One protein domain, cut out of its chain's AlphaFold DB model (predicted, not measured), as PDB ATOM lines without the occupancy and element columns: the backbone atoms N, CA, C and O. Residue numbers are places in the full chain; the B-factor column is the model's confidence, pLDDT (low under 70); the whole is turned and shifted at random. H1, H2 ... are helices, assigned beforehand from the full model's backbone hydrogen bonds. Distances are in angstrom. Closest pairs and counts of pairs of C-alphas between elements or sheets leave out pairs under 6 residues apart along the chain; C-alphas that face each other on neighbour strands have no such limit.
ATOM      1  N   GLY A  15     -43.311   7.107  44.506       75.62
ATOM      2  CA  GLY A  15     -41.920   7.385  44.160       75.62
ATOM      3  C   GLY A  15     -40.869   6.640  44.995       75.62
ATOM      4  O   GLY A  15     -39.883   6.189  44.422       75.62
ATOM      5  N   GLU A  16     -41.046   6.478  46.307       83.94
ATOM      6  CA  GLU A  16     -40.141   5.678  47.152       83.94
ATOM      7  C   GLU A  16     -40.163   4.205  46.764       83.94
ATOM      8  O   GLU A  16     -39.100   3.626  46.544       83.94
ATOM      9  N   ARG A  17     -41.352   3.636  46.534       81.50
ATOM     10  CA  ARG A  17     -41.475   2.253  46.047       81.50
ATOM     11  C   ARG A  17     -40.798   2.055  44.697       81.50
ATOM     12  O   ARG A  17     -40.081   1.074  44.501       81.50
ATOM     13  N   PHE A  18     -40.993   2.994  43.767       78.75
ATOM     14  CA  PHE A  18     -40.319   2.953  42.467       78.75
ATOM     15  C   PHE A  18     -38.799   3.050  42.616       78.75
ATOM     16  O   PHE A  18     -38.085   2.291  41.962       78.75
ATOM     17  N   ARG A  19     -38.301   3.932  43.491       85.19
ATOM     18  CA  ARG A  19     -36.865   4.054  43.783       85.19
ATOM     19  C   ARG A  19     -36.302   2.762  44.375       85.19
ATOM     20  O   ARG A  19     -35.291   2.279  43.877       85.19
ATOM     21  N   ALA A  20     -36.966   2.168  45.364       86.69
ATOM     22  CA  ALA A  20     -36.537   0.915  45.984       86.69
ATOM     23  C   ALA A  20     -36.488  -0.240  44.970       86.69
ATOM     24  O   ALA A  20     -35.473  -0.931  44.854       86.69
ATOM     25  N   GLN A  21     -37.548  -0.401  44.169       85.06
ATOM     26  CA  GLN A  21     -37.606  -1.422  43.123       85.06
ATOM     27  C   GLN A  21     -36.527  -1.209  42.051       85.06
ATOM     28  O   GLN A  21     -35.888  -2.170  41.617       85.06
ATOM     29  N   HIS A  22     -36.301   0.040  41.636       84.00
ATOM     30  CA  HIS A  22     -35.276   0.382  40.654       84.00
ATOM     31  C   HIS A  22     -33.865   0.088  41.174       84.00
ATOM     32  O   HIS A  22     -33.079  -0.546  40.470       84.00
ATOM     33  N   SER A  23     -33.563   0.480  42.414       89.06
ATOM     34  CA  SER A  23     -32.275   0.205  43.057       89.06
ATOM     35  C   SER A  23     -32.006  -1.297  43.175       89.06
ATOM     36  O   SER A  23     -30.923  -1.751  42.817       89.06
ATOM     37  N   ALA A  24     -32.999  -2.089  43.595       89.19
ATOM     38  CA  ALA A  24     -32.865  -3.545  43.675       89.19
ATOM     39  C   ALA A  24     -32.593  -4.178  42.300       89.19
ATOM     40  O   ALA A  24     -31.709  -5.028  42.160       89.19
ATOM     41  N   TRP A  25     -33.316  -3.731  41.269       86.69
ATOM     42  CA  TRP A  25     -33.096  -4.182  39.898       86.69
ATOM     43  C   TRP A  25     -31.690  -3.829  39.393       86.69
ATOM     44  O   TRP A  25     -31.023  -4.688  38.812       86.69
ATOM     45  N   LEU A  26     -31.219  -2.601  39.639       84.19
ATOM     46  CA  LEU A  26     -29.909  -2.136  39.183       84.19
ATOM     47  C   LEU A  26     -28.766  -2.902  39.860       84.19
ATOM     48  O   LEU A  26     -27.832  -3.321  39.178       84.19
ATOM     49  N   THR A  27     -28.868  -3.156  41.167       89.88
ATOM     50  CA  THR A  27     -27.897  -3.975  41.910       89.88
ATOM     51  C   THR A  27     -27.777  -5.373  41.308       89.88
ATOM     52  O   THR A  27     -26.672  -5.831  41.013       89.88
ATOM     53  N   LEU A  28     -28.906  -6.038  41.043       87.06
ATOM     54  CA  LEU A  28     -28.905  -7.357  40.407       87.06
ATOM     55  C   LEU A  28     -28.318  -7.308  38.985       87.06
ATOM     56  O   LEU A  28     -27.574  -8.203  38.576       87.06
ATOM     57  N   ALA A  29     -28.635  -6.261  38.225       84.69
ATOM     58  CA  ALA A  29     -28.118  -6.078  36.876       84.69
ATOM     59  C   ALA A  29     -26.592  -5.915  36.853       84.69
ATOM     60  O   ALA A  29     -25.923  -6.532  36.021       84.69
ATOM     61  N   MET A  30     -26.046  -5.139  37.791       86.06
ATOM     62  CA  MET A  30     -24.605  -4.924  37.929       86.06
ATOM     63  C   MET A  30     -23.877  -6.206  38.347       86.06
ATOM     64  O   MET A  30     -22.857  -6.540  37.751       86.06
ATOM     65  N   LEU A  31     -24.424  -6.958  39.309       89.75
ATOM     66  CA  LEU A  31     -23.808  -8.198  39.799       89.75
ATOM     67  C   LEU A  31     -23.777  -9.316  38.751       89.75
ATOM     68  O   LEU A  31     -22.841 -10.108  38.715       89.75
ATOM     69  N   THR A  32     -24.802  -9.408  37.904       87.88
ATOM     70  CA  THR A  32     -24.928 -10.524  36.949       87.88
ATOM     71  C   THR A  32     -24.141 -10.325  35.656       87.88
ATOM     72  O   THR A  32     -24.003 -11.279  34.890       87.88
ATOM     73  N   GLY A  33     -23.687  -9.101  35.350       81.38
ATOM     74  CA  GLY A  33     -23.018  -8.780  34.083       81.38
ATOM     75  C   GLY A  33     -23.873  -9.054  32.836       81.38
ATOM     76  O   GLY A  33     -23.358  -9.101  31.716       81.38
ATOM     77  N   ARG A  34     -25.188  -9.272  32.997       80.25
ATOM     78  CA  ARG A  34     -26.084  -9.603  31.886       80.25
ATOM     79  C   ARG A  34     -26.186  -8.427  30.919       80.25
ATOM     80  O   ARG A  34     -26.342  -7.275  31.310       80.25
ATOM     81  N   SER A  35     -26.184  -8.728  29.622       74.38
ATOM     82  CA  SER A  35     -26.467  -7.725  28.595       74.38
ATOM     83  C   SER A  35     -27.966  -7.410  28.561       74.38
ATOM     84  O   SER A  35     -28.765  -8.136  27.952       74.38
ATOM     85  N   TYR A  36     -28.351  -6.326  29.233       72.12
ATOM     86  CA  TYR A  36     -29.727  -5.839  29.250       72.12
ATOM     87  C   TYR A  36     -30.071  -5.063  27.971       72.12
ATOM     88  O   TYR A  36     -29.225  -4.362  27.405       72.12
ATOM     89  N   PRO A  37     -31.320  -5.171  27.485       69.25
ATOM     90  CA  PRO A  37     -31.786  -4.317  26.405       69.25
ATOM     91  C   PRO A  37     -31.781  -2.855  26.870       69.25
ATOM     92  O   PRO A  37     -32.315  -2.528  27.927       69.25
ATOM     93  N   ARG A  38     -31.175  -1.970  26.072       71.50
ATOM     94  CA  ARG A  38     -31.236  -0.526  26.315       71.50
ATOM     95  C   ARG A  38     -32.650  -0.018  26.057       71.50
ATOM     96  O   ARG A  38     -33.274  -0.440  25.082       71.50
ATOM     97  N   ILE A  39     -33.111   0.904  26.901       71.31
ATOM     98  CA  ILE A  39     -34.340   1.654  26.644       71.31
ATOM     99  C   ILE A  39     -34.126   2.452  25.352       71.31
ATOM    100  O   ILE A  39     -33.136   3.183  25.247       71.31
ATOM    101  N   PRO A  40     -35.003   2.295  24.353       69.75
ATOM    102  CA  PRO A  40     -34.927   3.069  23.126       69.75
ATOM    103  C   PRO A  40     -35.060   4.558  23.407       69.75
ATOM    104  O   PRO A  40     -36.031   5.004  24.006       69.75
ATOM    105  N   THR A  41     -34.080   5.329  22.950       72.25
ATOM    106  CA  THR A  41     -34.089   6.796  23.038       72.25
ATOM    107  C   THR A  41     -34.647   7.455  21.778       72.25
ATOM    108  O   THR A  41     -34.773   8.673  21.720       72.25
ATOM    109  N   LYS A  42     -34.975   6.659  20.754       72.19
ATOM    110  CA  LYS A  42     -35.558   7.118  19.491       72.19
ATOM    111  C   LYS A  42     -36.940   6.515  19.307       72.19
ATOM    112  O   LYS A  42     -37.206   5.401  19.762       72.19
ATOM    113  N   ARG A  43     -37.789   7.239  18.579       66.69
ATOM    114  CA  ARG A  43     -39.076   6.715  18.123       66.69
ATOM    115  C   ARG A  43     -38.875   5.452  17.279       66.69
ATOM    116  O   ARG A  43     -37.826   5.249  16.661       66.69
ATOM    117  N   THR A  44     -39.887   4.591  17.272       68.94
ATOM    118  CA  THR A  44     -39.853   3.295  16.580       68.94
ATOM    119  C   THR A  44     -39.659   3.440  15.069       68.94
ATOM    120  O   THR A  44     -38.934   2.645  14.480       68.94
ATOM    121  N   ASP A  45     -40.247   4.471  14.463       70.69
ATOM    122  CA  ASP A  45     -40.090   4.837  13.046       70.69
ATOM    123  C   ASP A  45     -38.685   5.359  12.699       70.69
ATOM    124  O   ASP A  45     -38.283   5.317  11.542       70.69
ATOM    125  N   LEU A  46     -37.907   5.777  13.702       75.56
ATOM    126  CA  LEU A  46     -36.518   6.234  13.568       75.56
ATOM    127  C   LEU A  46     -35.490   5.167  13.994       75.56
ATOM    128  O   LEU A  46     -34.353   5.498  14.345       75.56
ATOM    129  N   GLY A  47     -35.891   3.892  14.033       74.62
ATOM    130  CA  GLY A  47     -34.993   2.766  14.320       74.62
ATOM    131  C   GLY A  47     -34.628   2.577  15.799       74.62
ATOM    132  O   GLY A  47     -33.676   1.870  16.136       74.62
ATOM    133  N   GLY A  48     -35.371   3.180  16.736       78.00
ATOM    134  CA  GLY A  48     -35.070   3.074  18.174       78.00
ATOM    135  C   GLY A  48     -35.058   1.645  18.728       78.00
ATOM    136  O   GLY A  48     -34.368   1.362  19.709       78.00
ATOM    137  N   TYR A  49     -35.771   0.727  18.073       75.94
ATOM    138  CA  TYR A  49     -35.914  -0.665  18.496       75.94
ATOM    139  C   TYR A  49     -35.081  -1.654  17.672       75.94
ATOM    140  O   TYR A  49     -35.168  -2.850  17.939       75.94
ATOM    141  N   ASP A  50     -34.263  -1.216  16.714       81.12
ATOM    142  CA  ASP A  50     -33.632  -2.120  15.737       81.12
ATOM    143  C   ASP A  50     -32.768  -3.197  16.397       81.12
ATOM    144  O   ASP A  50     -32.899  -4.386  16.102       81.12
ATOM    145  N   ARG A  51     -31.974  -2.811  17.403       79.00
ATOM    146  CA  ARG A  51     -31.175  -3.764  18.192       79.00
ATOM    147  C   ARG A  51     -32.026  -4.763  18.974       79.00
ATOM    148  O   ARG A  51     -31.599  -5.897  19.165       79.00
ATOM    149  N   LEU A  52     -33.197  -4.352  19.466       80.12
ATOM    150  CA  LEU A  52     -34.105  -5.261  20.167       80.12
ATOM    151  C   LEU A  52     -34.790  -6.197  19.170       80.12
ATOM    152  O   LEU A  52     -34.839  -7.398  19.420       80.12
ATOM    153  N   ARG A  53     -35.262  -5.660  18.038       81.44
ATOM    154  CA  ARG A  53     -35.941  -6.388  16.953       81.44
ATOM    155  C   ARG A  53     -35.050  -7.431  16.287       81.44
ATOM    156  O   ARG A  53     -35.567  -8.470  15.903       81.44
ATOM    157  N   ALA A  54     -33.744  -7.183  16.209       85.00
ATOM    158  CA  ALA A  54     -32.767  -8.129  15.675       85.00
ATOM    159  C   ALA A  54     -32.592  -9.396  16.539       85.00
ATOM    160  O   ALA A  54     -31.995 -10.370  16.089       85.00
ATOM    161  N   ARG A  55     -33.089  -9.410  17.785       82.62
ATOM    162  CA  ARG A  55     -33.024 -10.588  18.665       82.62
ATOM    163  C   ARG A  55     -34.233 -11.503  18.426       82.62
ATOM    164  O   ARG A  55     -35.324 -10.999  18.150       82.62
ATOM    165  N   PRO A  56     -34.105 -12.826  18.635       86.12
ATOM    166  CA  PRO A  56     -35.244 -13.742  18.580       86.12
ATOM    167  C   PRO A  56     -36.402 -13.270  19.474       86.12
ATOM    168  O   PRO A  56     -36.210 -12.982  20.658       86.12
ATOM    169  N   GLY A  57     -37.605 -13.130  18.912       82.81
ATOM    170  CA  GLY A  57     -38.780 -12.606  19.630       82.81
ATOM    171  C   GLY A  57     -38.703 -11.115  20.004       82.81
ATOM    172  O   GLY A  57     -39.468 -10.649  20.848       82.81
ATOM    173  N   GLY A  58     -37.776 -10.354  19.418       82.62
ATOM    174  CA  GLY A  58     -37.554  -8.937  19.703       82.62
ATOM    175  C   GLY A  58     -38.762  -8.044  19.427       82.62
ATOM    176  O   GLY A  58     -39.073  -7.159  20.224       82.62
ATOM    177  N   LEU A  59     -39.484  -8.322  18.339       81.88
ATOM    178  CA  LEU A  59     -40.733  -7.641  17.983       81.88
ATOM    179  C   LEU A  59     -41.813  -7.814  19.063       81.88
ATOM    180  O   LEU A  59     -42.372  -6.827  19.536       81.88
ATOM    181  N   ALA A  60     -42.054  -9.053  19.505       82.88
ATOM    182  CA  ALA A  60     -43.038  -9.347  20.547       82.88
ATOM    183  C   ALA A  60     -42.684  -8.657  21.875       82.88
ATOM    184  O   ALA A  60     -43.554  -8.104  22.548       82.88
ATOM    185  N   ARG A  61     -41.390  -8.616  22.226       81.62
ATOM    186  CA  ARG A  61     -40.902  -7.908  23.421       81.62
ATOM    187  C   ARG A  61     -41.089  -6.395  23.325       81.62
ATOM    188  O   ARG A  61     -41.501  -5.786  24.308       81.62
ATOM    189  N   ALA A  62     -40.821  -5.796  22.164       79.88
ATOM    190  CA  ALA A  62     -41.042  -4.369  21.938       79.88
ATOM    191  C   ALA A  62     -42.526  -3.994  22.104       79.88
ATOM    192  O   ALA A  62     -42.846  -3.038  22.808       79.88
ATOM    193  N   ALA A  63     -43.429  -4.786  21.518       80.69
ATOM    194  CA  ALA A  63     -44.873  -4.585  21.646       80.69
ATOM    195  C   ALA A  63     -45.360  -4.760  23.096       80.69
ATOM    196  O   ALA A  63     -46.135  -3.945  23.599       80.69
ATOM    197  N   ALA A  64     -44.868  -5.787  23.800       82.44
ATOM    198  CA  ALA A  64     -45.203  -6.019  25.203       82.44
ATOM    199  C   ALA A  64     -44.749  -4.863  26.106       82.44
ATOM    200  O   ALA A  64     -45.503  -4.457  26.991       82.44
ATOM    201  N   TRP A  65     -43.556  -4.315  25.855       78.50
ATOM    202  CA  TRP A  65     -43.036  -3.160  26.583       78.50
ATOM    203  C   TRP A  65     -43.934  -1.932  26.406       78.50
ATOM    204  O   TRP A  65     -44.338  -1.334  27.398       78.50
ATOM    205  N   TRP A  66     -44.320  -1.604  25.167       75.44
ATOM    206  CA  TRP A  66     -45.208  -0.468  24.893       75.44
ATOM    207  C   TRP A  66     -46.584  -0.624  25.525       75.44
ATOM    208  O   TRP A  66     -47.084   0.310  26.145       75.44
ATOM    209  N   ARG A  67     -47.177  -1.816  25.423       81.06
ATOM    210  CA  ARG A  67     -48.464  -2.107  26.058       81.06
ATOM    211  C   ARG A  67     -48.395  -1.901  27.571       81.06
ATOM    212  O   ARG A  67     -49.290  -1.284  28.135       81.06
ATOM    213  N   ALA A  68     -47.328  -2.374  28.217       79.38
ATOM    214  CA  ALA A  68     -47.134  -2.181  29.649       79.38
ATOM    215  C   ALA A  68     -46.918  -0.700  30.000       79.38
ATOM    216  O   ALA A  68     -47.568  -0.197  30.914       79.38
ATOM    217  N   ALA A  69     -46.071   0.011  29.250       76.31
ATOM    218  CA  ALA A  69     -45.800   1.429  29.472       76.31
ATOM    219  C   ALA A  69     -47.077   2.278  29.359       76.31
ATOM    220  O   ALA A  69     -47.369   3.066  30.252       76.31
ATOM    221  N   LEU A  70     -47.877   2.065  28.311       76.88
ATOM    222  CA  LEU A  70     -49.106   2.825  28.070       76.88
ATOM    223  C   LEU A  70     -50.258   2.407  28.990       76.88
ATOM    224  O   LEU A  70     -51.024   3.265  29.414       76.88
ATOM    225  N   SER A  71     -50.348   1.129  29.384       77.94
ATOM    226  CA  SER A  71     -51.347   0.688  30.372       77.94
ATOM    227  C   SER A  71     -51.218   1.414  31.711       77.94
ATOM    228  O   SER A  71     -52.200   1.549  32.424       77.94
ATOM    229  N   LYS A  72     -50.019   1.909  32.036       65.88
ATOM    230  CA  LYS A  72     -49.745   2.650  33.271       65.88
ATOM    231  C   LYS A  72     -50.013   4.148  33.157       65.88
ATOM    232  O   LYS A  72     -50.078   4.813  34.182       65.88
ATOM    233  N   VAL A  73     -50.171   4.673  31.941       63.06
ATOM    234  CA  VAL A  73     -50.528   6.081  31.702       63.06
ATOM    235  C   VAL A  73     -52.044   6.286  31.806       63.06
ATOM    236  O   VAL A  73     -52.481   7.333  32.266       63.06
ATOM    237  N   ASN A  74     -52.843   5.272  31.458       52.56
ATOM    238  CA  ASN A  74     -54.308   5.359  31.477       52.56
ATOM    239  C   ASN A  74     -54.955   5.238  32.872       52.56
ATOM    240  O   ASN A  74     -56.158   5.425  32.976       52.56
ATOM    241  N   ASP A  75     -54.194   4.968  33.936       50.09
ATOM    242  CA  ASP A  75     -54.718   4.943  35.316       50.09
ATOM    243  C   ASP A  75     -54.785   6.354  35.960       50.09
ATOM    244  O   ASP A  75     -55.078   6.473  37.151       50.09
TER     245      ASP A  75
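AT A GLANCE: This is residues 15 to 75 of the 77 residues of an uncharacterized protein of Planctomycetes bacterium (UniProt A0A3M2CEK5). Picture a loose, open horseshoe: the long helix H1 makes one arm, H3 makes the other and runs back beyond an empty gap, and the long link of residues 33 to 49 with the short H2 makes the bend. H1 sticks out free of the rest. The printed part has 61 residues with three named helices, H1, H2, H3 in chain order, and no named strand: all helix. It is loose, with a radius of gyration of the C-alphas of 13.7 A and spans of 34 by 34 by 19 A.

HOW THE PARTS SIT: Start at H1, residues 15 to 32, which touches no helix. H2, residues 50 to 53, and H3, residues 58 to 71, touch only at the corner by their tight link; their closest C-alphas, Arg 53 and Leu 59, are 5.1 A apart. H1 and H3 are apart. In H1 and H3 every O i to N i+4 pair is within hydrogen-bond range; H2 is too short for one.

IN THESE COORDINATES: Find C-alpha 15 at (-41.920, 7.385, 44.160); H1 runs 25.7 A from there. H3 runs 19.9 A to C-alpha 71 at (-51.347, 0.688, 30.372).

THE WHOLE: The printed part has no cut. H1 to H2 is a long link. Look for pLDDT under 70 at residues 37, 40, 43 to 44 and 72 to 75.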